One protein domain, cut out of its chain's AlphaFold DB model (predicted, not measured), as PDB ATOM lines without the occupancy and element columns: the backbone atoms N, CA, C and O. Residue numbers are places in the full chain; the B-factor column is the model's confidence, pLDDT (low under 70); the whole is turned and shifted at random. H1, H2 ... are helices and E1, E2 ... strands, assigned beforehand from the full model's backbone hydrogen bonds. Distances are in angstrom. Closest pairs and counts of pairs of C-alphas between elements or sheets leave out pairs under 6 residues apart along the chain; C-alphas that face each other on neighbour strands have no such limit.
ATOM      1  N   GLU A  12      30.359 -14.507 -10.447       86.75
ATOM      2  CA  GLU A  12      30.427 -15.930 -10.796       86.75
ATOM      3  C   GLU A  12      29.341 -16.717 -10.057       86.75
ATOM      4  O   GLU A  12      28.618 -17.503 -10.667       86.75
ATOM      5  N   THR A  13      29.142 -16.441  -8.764       88.62
ATOM      6  CA  THR A  13      28.029 -17.013  -7.993       88.62
ATOM      7  C   THR A  13      26.693 -16.640  -8.635       88.62
ATOM      8  O   THR A  13      25.852 -17.511  -8.857       88.62
ATOM      9  N   ARG A  14      26.524 -15.375  -9.044       87.56
ATOM     10  CA  ARG A  14      25.354 -14.925  -9.815       87.56
ATOM     11  C   ARG A  14      25.197 -15.694 -11.121       87.56
ATOM     12  O   ARG A  14      24.093 -16.129 -11.409       87.56
ATOM     13  N   ALA A  15      26.263 -15.891 -11.893       86.62
ATOM     14  CA  ALA A  15      26.202 -16.619 -13.161       86.62
ATOM     15  C   ALA A  15      25.829 -18.106 -12.991       86.62
ATOM     16  O   ALA A  15      25.191 -18.681 -13.869       86.62
ATOM     17  N   ILE A  16      26.201 -18.736 -11.872       88.81
ATOM     18  CA  ILE A  16      25.808 -20.121 -11.557       88.81
ATOM     19  C   ILE A  16      24.334 -20.199 -11.128       88.81
ATOM     20  O   ILE A  16      23.635 -21.158 -11.465       88.81
ATOM     21  N   LEU A  17      23.867 -19.209 -10.366       86.62
ATOM     22  CA  LEU A  17      22.494 -19.148  -9.862       86.62
ATOM     23  C   LEU A  17      21.502 -18.664 -10.918       86.62
ATOM     24  O   LEU A  17      20.354 -19.087 -10.890       86.62
ATOM     25  N   GLN A  18      21.950 -17.834 -11.861       75.75
ATOM     26  CA  GLN A  18      21.135 -17.285 -12.937       75.75
ATOM     27  C   GLN A  18      20.244 -18.346 -13.598       75.75
ATOM     28  O   GLN A  18      20.600 -19.531 -13.626       75.75
ATOM     29  N   PRO A  19      19.075 -17.918 -14.107       64.19
ATOM     30  CA  PRO A  19      17.972 -18.812 -14.407       64.19
ATOM     31  C   PRO A  19      18.437 -19.985 -15.260       64.19
ATOM     32  O   PRO A  19      18.914 -19.820 -16.386       64.19
ATOM     33  N   THR A  20      18.270 -21.189 -14.719       63.19
ATOM     34  CA  THR A  20      18.241 -22.372 -15.568       63.19
ATOM     35  C   THR A  20      17.003 -22.216 -16.460       63.19
ATOM     36  O   THR A  20      15.959 -21.846 -15.923       63.19
ATOM     37  N   PRO A  21      17.093 -22.424 -17.789       58.19
ATOM     38  CA  PRO A  21      15.993 -22.168 -18.716       58.19
ATOM     39  C   PRO A  21      14.639 -22.712 -18.232       58.19
ATOM     40  O   PRO A  21      14.613 -23.766 -17.590       58.19
ATOM     41  N   PRO A  22      13.531 -22.020 -18.576       59.50
ATOM     42  CA  PRO A  22      13.398 -21.036 -19.656       59.50
ATOM     43  C   PRO A  22      13.620 -19.578 -19.216       59.50
ATOM     44  O   PRO A  22      12.971 -19.069 -18.306       59.50
ATOM     45  N   LEU A  23      14.487 -18.868 -19.950       63.72
ATOM     46  CA  LEU A  23      14.769 -17.431 -19.767       63.72
ATOM     47  C   LEU A  23      13.525 -16.545 -19.963       63.72
ATOM     48  O   LEU A  23      13.456 -15.435 -19.453       63.72
ATOM     49  N   GLU A  24      12.529 -17.059 -20.682       63.53
ATOM     50  CA  GLU A  24      11.238 -16.409 -20.929       63.53
ATOM     51  C   GLU A  24      10.456 -16.169 -19.633       63.53
ATOM     52  O   GLU A  24       9.707 -15.202 -19.538       63.53
ATOM     53  N   ALA A  25      10.676 -17.004 -18.612       64.06
ATOM     54  CA  ALA A  25      10.030 -16.872 -17.313       64.06
ATOM     55  C   ALA A  25      10.713 -15.837 -16.398       64.06
ATOM     56  O   ALA A  25      10.227 -15.584 -15.302       64.06
ATOM     57  N   THR A  26      11.836 -15.246 -16.821       64.94
ATOM     58  CA  THR A  26      12.651 -14.291 -16.044       64.94
ATOM     59  C   THR A  26      12.995 -13.054 -16.882       64.94
ATOM     60  O   THR A  26      14.150 -12.641 -16.984       64.94
ATOM     61  N   ALA A  27      11.978 -12.493 -17.545       63.66
ATOM     62  CA  ALA A  27      12.133 -11.403 -18.502       63.66
ATOM     63  C   ALA A  27      12.866 -10.171 -17.926       63.66
ATOM     64  O   ALA A  27      12.753  -9.801 -16.759       63.66
ATOM     65  N   VAL A  28      13.635  -9.495 -18.786       58.66
ATOM     66  CA  VAL A  28      14.367  -8.277 -18.415       58.66
ATOM     67  C   VAL A  28      13.375  -7.134 -18.185       58.66
ATOM     68  O   VAL A  28      12.671  -6.740 -19.112       58.66
ATOM     69  N   GLY A  29      13.375  -6.566 -16.977       62.22
ATOM     70  CA  GLY A  29      12.496  -5.454 -16.589       62.22
ATOM     71  C   GLY A  29      11.394  -5.828 -15.598       62.22
ATOM     72  O   GLY A  29      10.650  -4.945 -15.186       62.22
ATOM     73  N   THR A  30      11.313  -7.097 -15.191       68.56
ATOM     74  CA  THR A  30      10.418  -7.552 -14.124       68.56
ATOM     75  C   THR A  30      10.744  -6.870 -12.789       68.56
ATOM     76  O   THR A  30      11.904  -6.826 -12.371       68.56
ATOM     77  N   GLU A  31       9.708  -6.361 -12.118       78.25
ATOM     78  CA  GLU A  31       9.824  -5.670 -10.826       78.25
ATOM     79  C   GLU A  31      10.011  -6.640  -9.652       78.25
ATOM     80  O   GLU A  31      10.743  -6.319  -8.714       78.25
ATOM     81  N   SER A  32       9.410  -7.835  -9.719       88.25
ATOM     82  CA  SER A  32       9.507  -8.844  -8.664       88.25
ATOM     83  C   SER A  32       9.403 -10.292  -9.151       88.25
ATOM     84  O   SER A  32       8.819 -10.598 -10.194       88.25
ATOM     85  N   TYR A  33       9.991 -11.199  -8.374       88.62
ATOM     86  CA  TYR A  33      10.103 -12.616  -8.681       88.62
ATOM     87  C   TYR A  33       9.441 -13.481  -7.604       88.62
ATOM     88  O   TYR A  33       9.507 -13.194  -6.408       88.62
ATOM     89  N   ALA A  34       8.887 -14.603  -8.043       87.94
ATOM     90  CA  ALA A  34       8.470 -15.713  -7.209       87.94
ATOM     91  C   ALA A  34       9.511 -16.833  -7.250       87.94
ATOM     92  O   ALA A  34      10.081 -17.123  -8.304       87.94
ATOM     93  N   LEU A  35       9.728 -17.501  -6.118       88.75
ATOM     94  CA  LEU A  35      10.601 -18.665  -6.006       88.75
ATOM     95  C   LEU A  35       9.770 -19.947  -5.954       88.75
ATOM     96  O   LEU A  35       8.946 -20.135  -5.060       88.75
ATOM     97  N   LEU A  36      10.030 -20.851  -6.889       88.06
ATOM     98  CA  LEU A  36       9.458 -22.185  -6.946       88.06
ATOM     99  C   LEU A  36      10.453 -23.196  -6.379       88.06
ATOM    100  O   LEU A  36      11.581 -23.325  -6.864       88.06
ATOM    101  N   LEU A  37      10.003 -23.967  -5.394       90.12
ATOM    102  CA  LEU A  37      10.647 -25.190  -4.941       90.12
ATOM    103  C   LEU A  37      10.045 -26.365  -5.706       90.12
ATOM    104  O   LEU A  37       8.903 -26.745  -5.468       90.12
ATOM    105  N   ILE A  38      10.816 -26.929  -6.632       90.44
ATOM    106  CA  ILE A  38      10.359 -27.957  -7.580       90.44
ATOM    107  C   ILE A  38      10.687 -29.363  -7.077       90.44
ATOM    108  O   ILE A  38       9.914 -30.291  -7.292       90.44
ATOM    109  N   GLN A  39      11.804 -29.520  -6.364       90.50
ATOM    110  CA  GLN A  39      12.156 -30.763  -5.682       90.50
ATOM    111  C   GLN A  39      12.937 -30.455  -4.403       90.50
ATOM    112  O   GLN A  39      13.861 -29.640  -4.416       90.50
ATOM    113  N   ARG A  40      12.581 -31.128  -3.305       89.31
ATOM    114  CA  ARG A  40      13.299 -31.055  -2.025       89.31
ATOM    115  C   ARG A  40      14.559 -31.926  -2.055       89.31
ATOM    116  O   ARG A  40      14.549 -33.020  -2.621       89.31
ATOM    117  N   GLY A  41      15.632 -31.430  -1.444       86.12
ATOM    118  CA  GLY A  41      16.820 -32.225  -1.141       86.12
ATOM    119  C   GLY A  41      16.629 -33.107   0.098       86.12
ATOM    120  O   GLY A  41      15.558 -33.129   0.701       86.12
ATOM    121  N   GLY A  42      17.673 -33.843   0.484       81.81
ATOM    122  CA  GLY A  42      17.608 -34.795   1.606       81.81
ATOM    123  C   GLY A  42      17.836 -34.196   3.000       81.81
ATOM    124  O   GLY A  42      17.634 -34.887   3.997       81.81
ATOM    125  N   ASP A  43      18.277 -32.939   3.097       82.31
ATOM    126  CA  ASP A  43      18.566 -32.273   4.376       82.31
ATOM    127  C   ASP A  43      17.357 -31.459   4.861       82.31
ATOM    128  O   ASP A  43      17.354 -30.226   4.835       82.31
ATOM    129  N   HIS A  44      16.302 -32.170   5.272       82.69
ATOM    130  CA  HIS A  44      15.017 -31.577   5.658       82.69
ATOM    131  C   HIS A  44      15.165 -30.465   6.704       82.69
ATOM    132  O   HIS A  44      14.623 -29.382   6.524       82.69
ATOM    133  N   GLY A  45      15.976 -30.673   7.747       83.44
ATOM    134  CA  GLY A  45      16.145 -29.682   8.813       83.44
ATOM    135  C   GLY A  45      16.739 -28.352   8.336       83.44
ATOM    136  O   GLY A  45      16.353 -27.295   8.833       83.44
ATOM    137  N   ARG A  46      17.663 -28.375   7.367       84.06
ATOM    138  CA  ARG A  46      18.223 -27.146   6.776       84.06
ATOM    139  C   ARG A  46      17.295 -26.506   5.755       84.06
ATOM    140  O   ARG A  46      17.306 -25.281   5.620       84.06
ATOM    141  N   ILE A  47      16.512 -27.318   5.048       87.69
ATOM    142  CA  ILE A  47      15.480 -26.827   4.136       87.69
ATOM    143  C   ILE A  47      14.444 -26.038   4.933       87.69
ATOM    144  O   ILE A  47      14.224 -24.879   4.605       87.69
ATOM    145  N   GLU A  48      13.903 -26.599   6.018       85.62
ATOM    146  CA  GLU A  48      12.909 -25.908   6.849       85.62
ATOM    147  C   GLU A  48      13.456 -24.605   7.441       85.62
ATOM    148  O   GLU A  48      12.860 -23.556   7.249       85.62
ATOM    149  N   GLN A  49      14.672 -24.609   8.002       84.25
ATOM    150  CA  GLN A  49      15.310 -23.367   8.477       84.25
ATOM    151  C   GLN A  49      15.474 -22.305   7.379       84.25
ATOM    152  O   GLN A  49      15.456 -21.103   7.649       84.25
ATOM    153  N   THR A  50      15.687 -22.734   6.133       84.69
ATOM    154  CA  THR A  50      15.783 -21.817   4.994       84.69
ATOM    155  C   THR A  50      14.412 -21.253   4.643       84.69
ATOM    156  O   THR A  50      14.306 -20.050   4.424       84.69
ATOM    157  N   LEU A  51      13.373 -22.090   4.626       85.06
ATOM    158  CA  LEU A  51      12.000 -21.674   4.348       85.06
ATOM    159  C   LEU A  51      11.452 -20.750   5.446       85.06
ATOM    160  O   LEU A  51      10.894 -19.707   5.117       85.06
ATOM    161  N   ASP A  52      11.709 -21.051   6.720       83.88
ATOM    162  CA  ASP A  52      11.326 -20.210   7.861       83.88
ATOM    163  C   ASP A  52      11.930 -18.805   7.743       83.88
ATOM    164  O   ASP A  52      11.225 -17.803   7.841       83.88
ATOM    165  N   ARG A  53      13.230 -18.702   7.437       82.12
ATOM    166  CA  ARG A  53      13.892 -17.401   7.236       82.12
ATOM    167  C   ARG A  53      13.307 -16.625   6.054       82.12
ATOM    168  O   ARG A  53      13.225 -15.397   6.114       82.12
ATOM    169  N   LEU A  54      12.916 -17.314   4.980       80.38
ATOM    170  CA  LEU A  54      12.244 -16.680   3.843       80.38
ATOM    171  C   LEU A  54      10.850 -16.168   4.226       80.38
ATOM    172  O   LEU A  54      10.494 -15.077   3.783       80.38
ATOM    173  N   ALA A  55      10.124 -16.903   5.076       77.00
ATOM    174  CA  ALA A  55       8.820 -16.528   5.627       77.00
ATOM    175  C   ALA A  55       8.874 -15.360   6.606       77.00
ATOM    176  O   ALA A  55       7.970 -14.534   6.628       77.00
ATOM    177  N   GLU A  56       9.941 -15.246   7.389       74.00
ATOM    178  CA  GLU A  56      10.149 -14.085   8.258       74.00
ATOM    179  C   GLU A  56      10.518 -12.822   7.465       74.00
ATOM    180  O   GLU A  56      10.202 -11.710   7.890       74.00
ATOM    181  N   SER A  57      11.201 -12.986   6.328       66.31
ATOM    182  CA  SER A  57      11.755 -11.871   5.544       66.31
ATOM    183  C   SER A  57      10.798 -11.330   4.484       66.31
ATOM    184  O   SER A  57      10.922 -10.175   4.089       66.31
ATOM    185  N   ASN A  58       9.851 -12.145   4.025       62.66
ATOM    186  CA  ASN A  58       8.881 -11.782   3.001       62.66
ATOM    187  C   ASN A  58       7.487 -12.020   3.564       62.66
ATOM    188  O   ASN A  58       7.280 -13.024   4.237       62.66
ATOM    189  N   GLU A  59       6.536 -11.124   3.289       54.09
ATOM    190  CA  GLU A  59       5.113 -11.338   3.581       54.09
ATOM    191  C   GLU A  59       4.611 -12.515   2.736       54.09
ATOM    192  O   GLU A  59       4.006 -12.351   1.680       54.09
ATOM    193  N   LEU A  60       4.970 -13.725   3.151       53.00
ATOM    194  CA  LEU A  60       4.676 -14.938   2.432       53.00
ATOM    195  C   LEU A  60       3.156 -15.086   2.430       53.00
ATOM    196  O   LEU A  60       2.535 -15.209   3.489       53.00
ATOM    197  N   GLU A  61       2.552 -15.115   1.241       46.72
ATOM    198  CA  GLU A  61       1.310 -15.856   1.058       46.72
ATOM    199  C   GLU A  61       1.670 -17.311   1.348       46.72
ATOM    200  O   GLU A  61       2.089 -18.058   0.464       46.72
ATOM    201  N   ALA A  62       1.623 -17.677   2.629       42.66
ATOM    202  CA  ALA A  62       1.726 -19.047   3.066       42.66
ATOM    203  C   ALA A  62       0.723 -19.830   2.223       42.66
ATOM    204  O   ALA A  62      -0.490 -19.641   2.353       42.66
ATOM    205  N   ALA A  63       1.224 -20.681   1.330       44.03
ATOM    206  CA  ALA A  63       0.441 -21.771   0.789       44.03
ATOM    207  C   ALA A  63       0.104 -22.673   1.981       44.03
ATOM    208  O   ALA A  63       0.850 -23.592   2.273       44.03
ATOM    209  N   ASP A  64      -0.928 -22.289   2.736       39.12
ATOM    210  CA  ASP A  64      -1.439 -22.911   3.958       39.12
ATOM    211  C   ASP A  64      -0.388 -23.729   4.738       39.12
ATOM    212  O   ASP A  64      -0.542 -24.921   4.977       39.12
ATOM    213  N   THR A  65       0.722 -23.089   5.125       39.84
ATOM    214  CA  THR A  65       1.767 -23.699   5.972       39.84
ATOM    215  C   THR A  65       1.399 -23.630   7.458       39.84
ATOM    216  O   THR A  65       2.239 -23.839   8.330       39.84
ATOM    217  N   SER A  66       0.135 -23.316   7.757       36.34
ATOM    218  CA  SER A  66      -0.440 -23.223   9.102       36.34
ATOM    219  C   SER A  66      -0.453 -24.565   9.841       36.34
ATOM    220  O   SER A  66      -0.702 -24.591  11.047       36.34
ATOM    221  N   ASP A  67      -0.220 -25.667   9.125       39.41
ATOM    222  CA  ASP A  67      -0.111 -27.002   9.690       39.41
ATOM    223  C   ASP A  67       1.368 -27.451   9.697       39.41
ATOM    224  O   ASP A  67       1.929 -27.752   8.639       39.41
ATOM    225  N   PRO A  68       2.036 -27.480  10.866       40.38
ATOM    226  CA  PRO A  68       3.420 -27.938  10.983       40.38
ATOM    227  C   PRO A  68       3.601 -29.421  10.612       40.38
ATOM    228  O   PRO A  68       4.733 -29.827  10.362       40.38
ATOM    229  N   ASP A  69       2.517 -30.202  10.507       38.34
ATOM    230  CA  ASP A  69       2.550 -31.566   9.963       38.34
ATOM    231  C   ASP A  69       2.471 -31.587   8.415       38.34
ATOM    232  O   ASP A  69       2.748 -32.613   7.802       38.34
ATOM    233  N   HIS A  70       2.131 -30.475   7.743       40.12
ATOM    234  CA  HIS A  70       2.000 -30.414   6.275       40.12
ATOM    235  C   HIS A  70       3.263 -29.986   5.536       40.12
ATOM    236  O   HIS A  70       3.333 -30.155   4.321       40.12
ATOM    237  N   VAL A  71       4.281 -29.452   6.211       44.50
ATOM    238  CA  VAL A  71       5.503 -29.055   5.499       44.50
ATOM    239  C   VAL A  71       6.325 -30.288   5.097       44.50
ATOM    240  O   VAL A  71       6.938 -30.306   4.027       44.50
ATOM    241  N   GLU A  72       6.252 -31.373   5.876       44.50
ATOM    242  CA  GLU A  72       6.786 -32.686   5.487       44.50
ATOM    243  C   GLU A  72       6.001 -33.321   4.316       44.50
ATOM    244  O   GLU A  72       6.612 -33.991   3.479       44.50
ATOM    245  N   ASP A  73       4.698 -33.030   4.191       44.38
ATOM    246  CA  ASP A  73       3.783 -33.603   3.185       44.38
ATOM    247  C   ASP A  73       3.527 -32.709   1.950       44.38
ATOM    248  O   ASP A  73       2.936 -33.162   0.964       44.38
ATOM    249  N   ALA A  74       3.985 -31.453   1.945       52.22
ATOM    250  CA  ALA A  74       3.826 -30.540   0.818       52.22
ATOM    251  C   ALA A  74       4.636 -31.035  -0.393       52.22
ATOM    252  O   ALA A  74       5.842 -30.794  -0.526       52.22
ATOM    253  N   HIS A  75       3.960 -31.745  -1.297       63.34
ATOM    254  CA  HIS A  75       4.544 -32.233  -2.538       63.34
ATOM    255  C   HIS A  75       5.010 -31.056  -3.403       63.34
ATOM    256  O   HIS A  75       4.214 -30.236  -3.851       63.34
ATOM    257  N   ALA A  76       6.317 -30.987  -3.659       59.75
ATOM    258  CA  ALA A  76       6.846 -30.116  -4.695       59.75
ATOM    259  C   ALA A  76       6.287 -30.556  -6.074       59.75
ATOM    260  O   ALA A  76       6.115 -31.761  -6.292       59.75
ATOM    261  N   PRO A  77       6.006 -29.625  -7.006       79.38
ATOM    262  CA  PRO A  77       6.390 -28.212  -6.989       79.38
ATOM    263  C   PRO A  77       5.464 -27.293  -6.169       79.38
ATOM    264  O   PRO A  77       4.247 -27.432  -6.206       79.38
ATOM    265  N   GLN A  78       6.049 -26.303  -5.485       83.00
ATOM    266  CA  GLN A  78       5.337 -25.270  -4.717       83.00
ATOM    267  C   GLN A  78       6.010 -23.895  -4.849       83.00
ATOM    268  O   GLN A  78       7.225 -23.808  -5.035       83.00
ATOM    269  N   ILE A  79       5.233 -22.817  -4.734       85.19
ATOM    270  CA  ILE A  79       5.759 -21.449  -4.631       85.19
ATOM    271  C   ILE A  79       6.051 -21.185  -3.156       85.19
ATOM    272  O   ILE A  79       5.156 -21.304  -2.327       85.19
ATOM    273  N   VAL A  80       7.299 -20.849  -2.836       83.56
ATOM    274  CA  VAL A  80       7.767 -20.705  -1.445       83.56
ATOM    275  C   VAL A  80       8.115 -19.273  -1.068       83.56
ATOM    276  O   VAL A  80       8.475 -19.027   0.072       83.56
ATOM    277  N   ALA A  81       8.075 -18.343  -2.018       86.81
ATOM    278  CA  ALA A  81       8.216 -16.910  -1.784       86.81
ATOM    279  C   ALA A  81       7.751 -16.141  -3.025       86.81
ATOM    280  O   ALA A  81       7.849 -16.653  -4.145       86.81
ATOM    281  N   ARG A  82       7.272 -14.913  -2.826       86.81
ATOM    282  CA  ARG A  82       6.824 -13.984  -3.873       86.81
ATOM    283  C   ARG A  82       7.328 -12.581  -3.573       86.81
ATOM    284  O   ARG A  82       7.800 -12.326  -2.467       86.81
ATOM    285  N   HIS A  83       7.214 -11.692  -4.553       88.06
ATOM    286  CA  HIS A  83       7.588 -10.286  -4.433       88.06
ATOM    287  C   HIS A  83       9.074 -10.056  -4.130       88.06
ATOM    288  O   HIS A  83       9.456  -9.006  -3.618       88.06
ATOM    289  N   LEU A  84       9.924 -11.022  -4.487       86.75
ATOM    290  CA  LEU A  84      11.362 -10.938  -4.270       86.75
ATOM    291  C   LEU A  84      11.996 -10.001  -5.293       86.75
ATOM    292  O   LEU A  84      11.727 -10.094  -6.494       86.75
ATOM    293  N   SER A  85      12.933  -9.168  -4.859       86.88
ATOM    294  CA  SER A  85      13.921  -8.613  -5.780       86.88
ATOM    295  C   SER A  85      14.784  -9.736  -6.372       86.88
ATOM    296  O   SER A  85      14.886 -10.836  -5.827       86.88
ATOM    297  N   LEU A  86      15.466  -9.460  -7.486       85.56
ATOM    298  CA  LEU A  86      16.371 -10.442  -8.093       85.56
ATOM    299  C   LEU A  86      17.469 -10.906  -7.118       85.56
ATOM    300  O   LEU A  86      17.820 -12.081  -7.109       85.56
ATOM    301  N   ASP A  87      18.009  -9.999  -6.299       86.12
ATOM    302  CA  ASP A  87      19.045 -10.344  -5.318       86.12
ATOM    303  C   ASP A  87      18.504 -11.298  -4.241       86.12
ATOM    304  O   ASP A  87      19.172 -12.277  -3.914       86.12
ATOM    305  N   GLU A  88      17.285 -11.063  -3.746       87.06
ATOM    306  CA  GLU A  88      16.627 -11.937  -2.762       87.06
ATOM    307  C   GLU A  88      16.273 -13.302  -3.364       87.06
ATOM    308  O   GLU A  88      16.484 -14.333  -2.726       87.06
ATOM    309  N   ALA A  89      15.808 -13.339  -4.616       88.06
ATOM    310  CA  ALA A  89      15.541 -14.588  -5.327       88.06
ATOM    311  C   ALA A  89      16.817 -15.426  -5.520       88.06
ATOM    312  O   ALA A  89      16.800 -16.645  -5.327       88.06
ATOM    313  N   LEU A  90      17.937 -14.777  -5.857       89.38
ATOM    314  CA  LEU A  90      19.240 -15.433  -5.986       89.38
ATOM    315  C   LEU A  90      19.758 -15.943  -4.635       89.38
ATOM    316  O   LEU A  90      20.311 -17.038  -4.578       89.38
ATOM    317  N   GLU A  91      19.569 -15.188  -3.554       88.88
ATOM    318  CA  GLU A  91      19.927 -15.608  -2.192       88.88
ATOM    319  C   GLU A  91      19.129 -16.824  -1.735       88.88
ATOM    320  O   GLU A  91      19.705 -17.844  -1.352       88.88
ATOM    321  N   ALA A  92      17.811 -16.771  -1.886       88.75
ATOM    322  CA  ALA A  92      16.940 -17.884  -1.556       88.75
ATOM    323  C   ALA A  92      17.289 -19.141  -2.371       88.75
ATOM    324  O   ALA A  92      17.372 -20.254  -1.839       88.75
ATOM    325  N   GLN A  93      17.564 -18.972  -3.668       91.62
ATOM    326  CA  GLN A  93      18.011 -20.064  -4.524       91.62
ATOM    327  C   GLN A  93      19.377 -20.611  -4.105       91.62
ATOM    328  O   GLN A  93      19.565 -21.825  -4.151       91.62
ATOM    329  N   PHE A  94      20.322 -19.762  -3.702       92.50
ATOM    330  CA  PHE A  94      21.635 -20.189  -3.224       92.50
ATOM    331  C   PHE A  94      21.520 -21.089  -1.993       92.50
ATOM    332  O   PHE A  94      22.135 -22.161  -1.946       92.50
ATOM    333  N   ASP A  95      20.700 -20.696  -1.025       91.00
ATOM    334  CA  ASP A  95      20.526 -21.449   0.213       91.00
ATOM    335  C   ASP A  95      19.823 -22.789  -0.019       91.00
ATOM    336  O   ASP A  95      20.289 -23.830   0.455       91.00
ATOM    337  N   LEU A  96      18.776 -22.804  -0.846       92.12
ATOM    338  CA  LEU A  96      18.087 -24.040  -1.220       92.12
ATOM    339  C   LEU A  96      18.965 -24.951  -2.092       92.12
ATOM    340  O   LEU A  96      19.025 -26.158  -1.852       92.12
ATOM    341  N   ALA A  97      19.715 -24.404  -3.053       92.62
ATOM    342  CA  ALA A  97      20.660 -25.178  -3.864       92.62
ATOM    343  C   ALA A  97      21.769 -25.795  -3.002       92.62
ATOM    344  O   ALA A  97      22.207 -26.916  -3.257       92.62
ATOM    345  N   SER A  98      22.191 -25.108  -1.938       92.38
ATOM    346  CA  SER A  98      23.152 -25.630  -0.962       92.38
ATOM    347  C   SER A  98      22.613 -26.836  -0.173       92.38
ATOM    348  O   SER A  98      23.397 -27.630   0.355       92.38
ATOM    349  N   CYS A  99      21.291 -27.020  -0.153       90.31
ATOM    350  CA  CYS A  99      20.584 -28.150   0.451       90.31
ATOM    351  C   CYS A  99      20.158 -29.226  -0.569       90.31
ATOM    352  O   CYS A  99      19.346 -30.079  -0.229       90.31
ATOM    353  N   ASP A 100      20.698 -29.206  -1.796       90.06
ATOM    354  CA  ASP A 100      20.330 -30.122  -2.895       90.06
ATOM    355  C   ASP A 100      18.866 -30.004  -3.360       90.06
ATOM    356  O   ASP A 100      18.309 -30.943  -3.931       90.06
ATOM    357  N   CYS A 101      18.230 -28.849  -3.157       92.19
ATOM    358  CA  CYS A 101      16.917 -28.576  -3.737       92.19
ATOM    359  C   CYS A 101      17.020 -28.191  -5.222       92.19
ATOM    360  O   CYS A 101      17.962 -27.517  -5.651       92.19
ATOM    361  N   VAL A 102      15.987 -28.544  -5.991       92.38
ATOM    362  CA  VAL A 102      15.743 -28.009  -7.336       92.38
ATOM    363  C   VAL A 102      14.792 -26.833  -7.205       92.38
ATOM    364  O   VAL A 102      13.657 -26.985  -6.750       92.38
ATOM    365  N   THR A 103      15.255 -25.660  -7.614       91.19
ATOM    366  CA  THR A 103      14.481 -24.424  -7.548       91.19
ATOM    367  C   THR A 103      14.617 -23.632  -8.836       91.19
ATOM    368  O   THR A 103      15.652 -23.663  -9.514       91.19
ATOM    369  N   ALA A 104      13.575 -22.876  -9.141       88.88
ATOM    370  CA  ALA A 104      13.575 -21.853 -10.172       88.88
ATOM    371  C   ALA A 104      12.929 -20.602  -9.594       88.88
ATOM    372  O   ALA A 104      12.017 -20.711  -8.783       88.88
ATOM    373  N   PHE A 105      13.376 -19.425 -10.007       87.44
ATOM    374  CA  PHE A 105      12.602 -18.214  -9.790       87.44
ATOM    375  C   PHE A 105      12.042 -17.748 -11.127       87.44
ATOM    376  O   PHE A 105      12.669 -17.943 -12.170       87.44
ATOM    377  N   VAL A 106      10.851 -17.170 -11.094       87.12
ATOM    378  CA  VAL A 106      10.138 -16.647 -12.261       87.12
ATOM    379  C   VAL A 106       9.544 -15.294 -11.920       87.12
ATOM    380  O   VAL A 106       9.370 -14.974 -10.749       87.12
ATOM    381  N   ALA A 107       9.238 -14.490 -12.926       88.44
ATOM    382  CA  ALA A 107       8.543 -13.230 -12.731       88.44
ATOM    383  C   ALA A 107       7.180 -13.460 -12.055       88.44
ATOM    384  O   ALA A 107       6.451 -14.378 -12.439       88.44
ATOM    385  N   ASP A 108       6.817 -12.629 -11.075       86.56
ATOM    386  CA  ASP A 108       5.519 -12.746 -10.389       86.56
ATOM    387  C   ASP A 108       4.344 -12.675 -11.373       86.56
ATOM    388  O   ASP A 108       3.404 -13.456 -11.271       86.56
ATOM    389  N   GLU A 109       4.441 -11.816 -12.391       85.56
ATOM    390  CA  GLU A 109       3.429 -11.686 -13.449       85.56
ATOM    391  C   GLU A 109       3.182 -13.003 -14.205       85.56
ATOM    392  O   GLU A 109       2.063 -13.277 -14.645       85.56
ATOM    393  N   VAL A 110       4.211 -13.849 -14.333       84.56
ATOM    394  CA  VAL A 110       4.098 -15.172 -14.953       84.56
ATOM    395  C   VAL A 110       3.355 -16.113 -14.016       84.56
ATOM    396  O   VAL A 110       2.492 -16.846 -14.479       84.56
ATOM    397  N   VAL A 111       3.620 -16.075 -12.709       83.25
ATOM    398  CA  VAL A 111       2.872 -16.883 -11.730       83.25
ATOM    399  C   VAL A 111       1.392 -16.508 -11.698       83.25
ATOM    400  O   VAL A 111       0.543 -17.389 -11.623       83.25
ATOM    401  N   GLU A 112       1.076 -15.217 -11.784       83.75
ATOM    402  CA  GLU A 112      -0.304 -14.720 -11.706       83.75
ATOM    403  C   GLU A 112      -1.136 -15.025 -12.952       83.75
ATOM    404  O   GLU A 112      -2.356 -15.168 -12.865       83.75
ATOM    405  N   SER A 113      -0.490 -15.089 -14.118       82.88
ATOM    406  CA  SER A 113      -1.172 -15.197 -15.410       82.88
ATOM    407  C   SER A 113      -1.024 -16.555 -16.094       82.88
ATOM    408  O   SER A 113      -1.812 -16.864 -16.992       82.88
ATOM    409  N   ALA A 114      -0.040 -17.367 -15.699       82.38
ATOM    410  CA  ALA A 114       0.189 -18.671 -16.298       82.38
ATOM    411  C   ALA A 114      -0.904 -19.671 -15.925       82.38
ATOM    412  O   ALA A 114      -1.374 -19.746 -14.790       82.38
ATOM    413  N   ASP A 115      -1.253 -20.512 -16.892       82.31
ATOM    414  CA  ASP A 115      -2.039 -21.700 -16.613       82.31
ATOM    415  C   ASP A 115      -1.181 -22.809 -15.974       82.31
ATOM    416  O   ASP A 115       0.057 -22.813 -15.995       82.31
ATOM    417  N   VAL A 116      -1.874 -23.789 -15.393       79.81
ATOM    418  CA  VAL A 116      -1.254 -24.950 -14.741       79.81
ATOM    419  C   VAL A 116      -0.383 -25.750 -15.719       79.81
ATOM    420  O   VAL A 116       0.628 -26.324 -15.316       79.81
ATOM    421  N   GLU A 117      -0.736 -25.781 -17.006       83.88
ATOM    422  CA  GLU A 117       0.012 -26.512 -18.032       83.88
ATOM    423  C   GLU A 117       1.370 -25.856 -18.314       83.88
ATOM    424  O   GLU A 117       2.385 -26.543 -18.443       83.88
ATOM    425  N   TYR A 118       1.422 -24.528 -18.370       84.75
ATOM    426  CA  TYR A 118       2.653 -23.762 -18.503       84.75
ATOM    427  C   TYR A 118       3.571 -23.980 -17.300       84.75
ATOM    428  O   TYR A 118       4.735 -24.335 -17.492       84.75
ATOM    429  N   LEU A 119       3.057 -23.842 -16.072       81.25
ATOM    430  CA  LEU A 119       3.856 -24.059 -14.859       81.25
ATOM    431  C   LEU A 119       4.352 -25.508 -14.748       81.25
ATOM    432  O   LEU A 119       5.487 -25.739 -14.330       81.25
ATOM    433  N   SER A 120       3.553 -26.482 -15.189       84.19
ATOM    434  CA  SER A 120       3.966 -27.891 -15.237       84.19
ATOM    435  C   SER A 120       5.115 -28.114 -16.225       84.19
ATOM    436  O   SER A 120       6.128 -28.710 -15.863       84.19
ATOM    437  N   ARG A 121       5.008 -27.575 -17.449       86.56
ATOM    438  CA  ARG A 121       6.076 -27.652 -18.464       86.56
ATOM    439  C   ARG A 121       7.346 -26.933 -18.022       86.56
ATOM    440  O   ARG A 121       8.443 -27.419 -18.279       86.56
ATOM    441  N   LEU A 122       7.202 -25.794 -17.350       86.12
ATOM    442  CA  LEU A 122       8.307 -25.071 -16.732       86.12
ATOM    443  C   LEU A 122       9.033 -25.963 -15.715       86.12
ATOM    444  O   LEU A 122      10.247 -26.125 -15.805       86.12
ATOM    445  N   CYS A 123       8.301 -26.574 -14.779       87.31
ATOM    446  CA  CYS A 123       8.889 -27.455 -13.769       87.31
ATOM    447  C   CYS A 123       9.591 -28.665 -14.404       87.31
ATOM    448  O   CYS A 123      10.705 -29.004 -14.007       87.31
ATOM    449  N   GLU A 124       8.986 -29.280 -15.421       88.69
ATOM    450  CA  GLU A 124       9.578 -30.401 -16.159       88.69
ATOM    451  C   GLU A 124      10.864 -29.993 -16.900       88.69
ATOM    452  O   GLU A 124      11.875 -30.697 -16.830       88.69
ATOM    453  N   ALA A 125      10.870 -28.832 -17.560       88.38
ATOM    454  CA  ALA A 125      12.055 -28.300 -18.234       88.38
ATOM    455  C   ALA A 125      13.204 -28.031 -17.250       88.38
ATOM    456  O   ALA A 125      14.364 -28.328 -17.545       88.38
ATOM    457  N   VAL A 126      12.888 -27.521 -16.058       89.44
ATOM    458  CA  VAL A 126      13.876 -27.308 -14.997       89.44
ATOM    459  C   VAL A 126      14.409 -28.649 -14.492       89.44
ATOM    460  O   VAL A 126      15.622 -28.828 -14.460       89.44
ATOM    461  N   LEU A 127      13.547 -29.619 -14.168       89.31
ATOM    462  CA  LEU A 127      13.957 -30.941 -13.667       89.31
ATOM    463  C   LEU A 127      14.822 -31.729 -14.658       89.31
ATOM    464  O   LEU A 127      15.724 -32.457 -14.252       89.31
ATOM    465  N   THR A 128      14.557 -31.586 -15.954       89.44
ATOM    466  CA  THR A 128      15.307 -32.273 -17.019       89.44
ATOM    467  C   THR A 128      16.573 -31.531 -17.445       89.44
ATOM    468  O   THR A 128      17.351 -32.044 -18.255       89.44
ATOM    469  N   SER A 129      16.825 -30.340 -16.897       89.62
ATOM    470  CA  SER A 129      18.026 -29.580 -17.210       89.62
ATOM    471  C   SER A 129      19.291 -30.292 -16.709       89.62
ATOM    472  O   SER A 129      19.341 -30.740 -15.559       89.62
ATOM    473  N   PRO A 130      20.380 -30.303 -17.503       89.75
ATOM    474  CA  PRO A 130      21.677 -30.810 -17.064       89.75
ATOM    475  C   PRO A 130      22.188 -30.163 -15.766       89.75
ATOM    476  O   PRO A 130      22.981 -30.775 -15.057       89.75
TER     477      PRO A 130
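AT A GLANCE: This is residues 12 to 130 of the 196 residues of an uncharacterized protein of Planctomycetes bacterium (UniProt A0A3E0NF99). A small three-stranded sheet is the core of three layers, helices on both faces of a sheet: H3 and H4, side by side, pack on one face, and H5 and H6 pack on the other. H1 packs on H4, H2 sits beside edge strand E3, and the long unnamed stretch of residues 58 to 77 leads from H3 back to E2. The 119 printed residues, with six named helices and three named strands in the order H1 H2 E1 H3 E2 H4 E3 H5 H6, are of mixed class; the sheet runs E2 E1 E3, all antiparallel. The whole is compact, with a radius of gyration of the C-alphas of 13.4 A, and rounded, spanning 37 by 32 by 27 A.

HOW THE PARTS SIT: H1, residues 12 to 17, touches residues 90 to 94 alone of H4, residues 86 to 98; the closest C-alphas, of Leu 17 and Leu 90, are 6.3 A apart, and the lines are about perpendicular at 79 degrees. H2, residues 23 to 26, is at the level of the sheet of E1, residues 33 to 39, E2, residues 78 to 84, and E3, residues 102 to 107; its closest C-alpha pair with E3, Ala 25 and Val 106, is 5.1 A apart. E1 is antiparallel to E3, with N 36 and O 104 within hydrogen-bond range at 2.7 A, and to E2, with N 35 and O 81 at 2.9 A. H3, residues 44 to 57, touches residues 92 to 96 alone of H4 at a shallow tilt of 15 degrees, opposite ways; the closest C-alphas, of Ile 47 and Leu 96, are 6.6 A apart. H4 is over E1, and only just over E3 with 3 C-alphas, at a height over the sheet of 8.8 A, and runs along the strands. E2, H4 and E3 form a split strand-helix-strand unit, two strands running the same way with E1 between them, and its crossover is right-handed. On the opposite face, H5, residues 108 to 113, stands up from the sheet at 61 degrees, and H6, residues 116 to 127, is slantwise to the strands, at 46 degrees to E3 on the local plane. In H1, H3, H4, H5 and H6 every O i to N i+4 pair is within hydrogen-bond range; H2 is too short for one.

IN THESE COORDINATES: H1 begins at C-alpha 12, (30.427, -15.930, -10.796). E1 is 18.5 A long, H3 20.0 A, E2 15.6 A, H4 18.1 A, E3 17.3 A and H6 16.4 A. H6 ends at C-alpha 127, (13.957, -30.941, -13.667).

THE WHOLE: The two C-alphas farthest apart, of Val 28 and Asp 69, are 38.6 A apart. The printed part has no cut, and the link from H3 to E2, 20 residues, is long. Confidence is low, under 70, at residues 19 to 30 and 57 to 76.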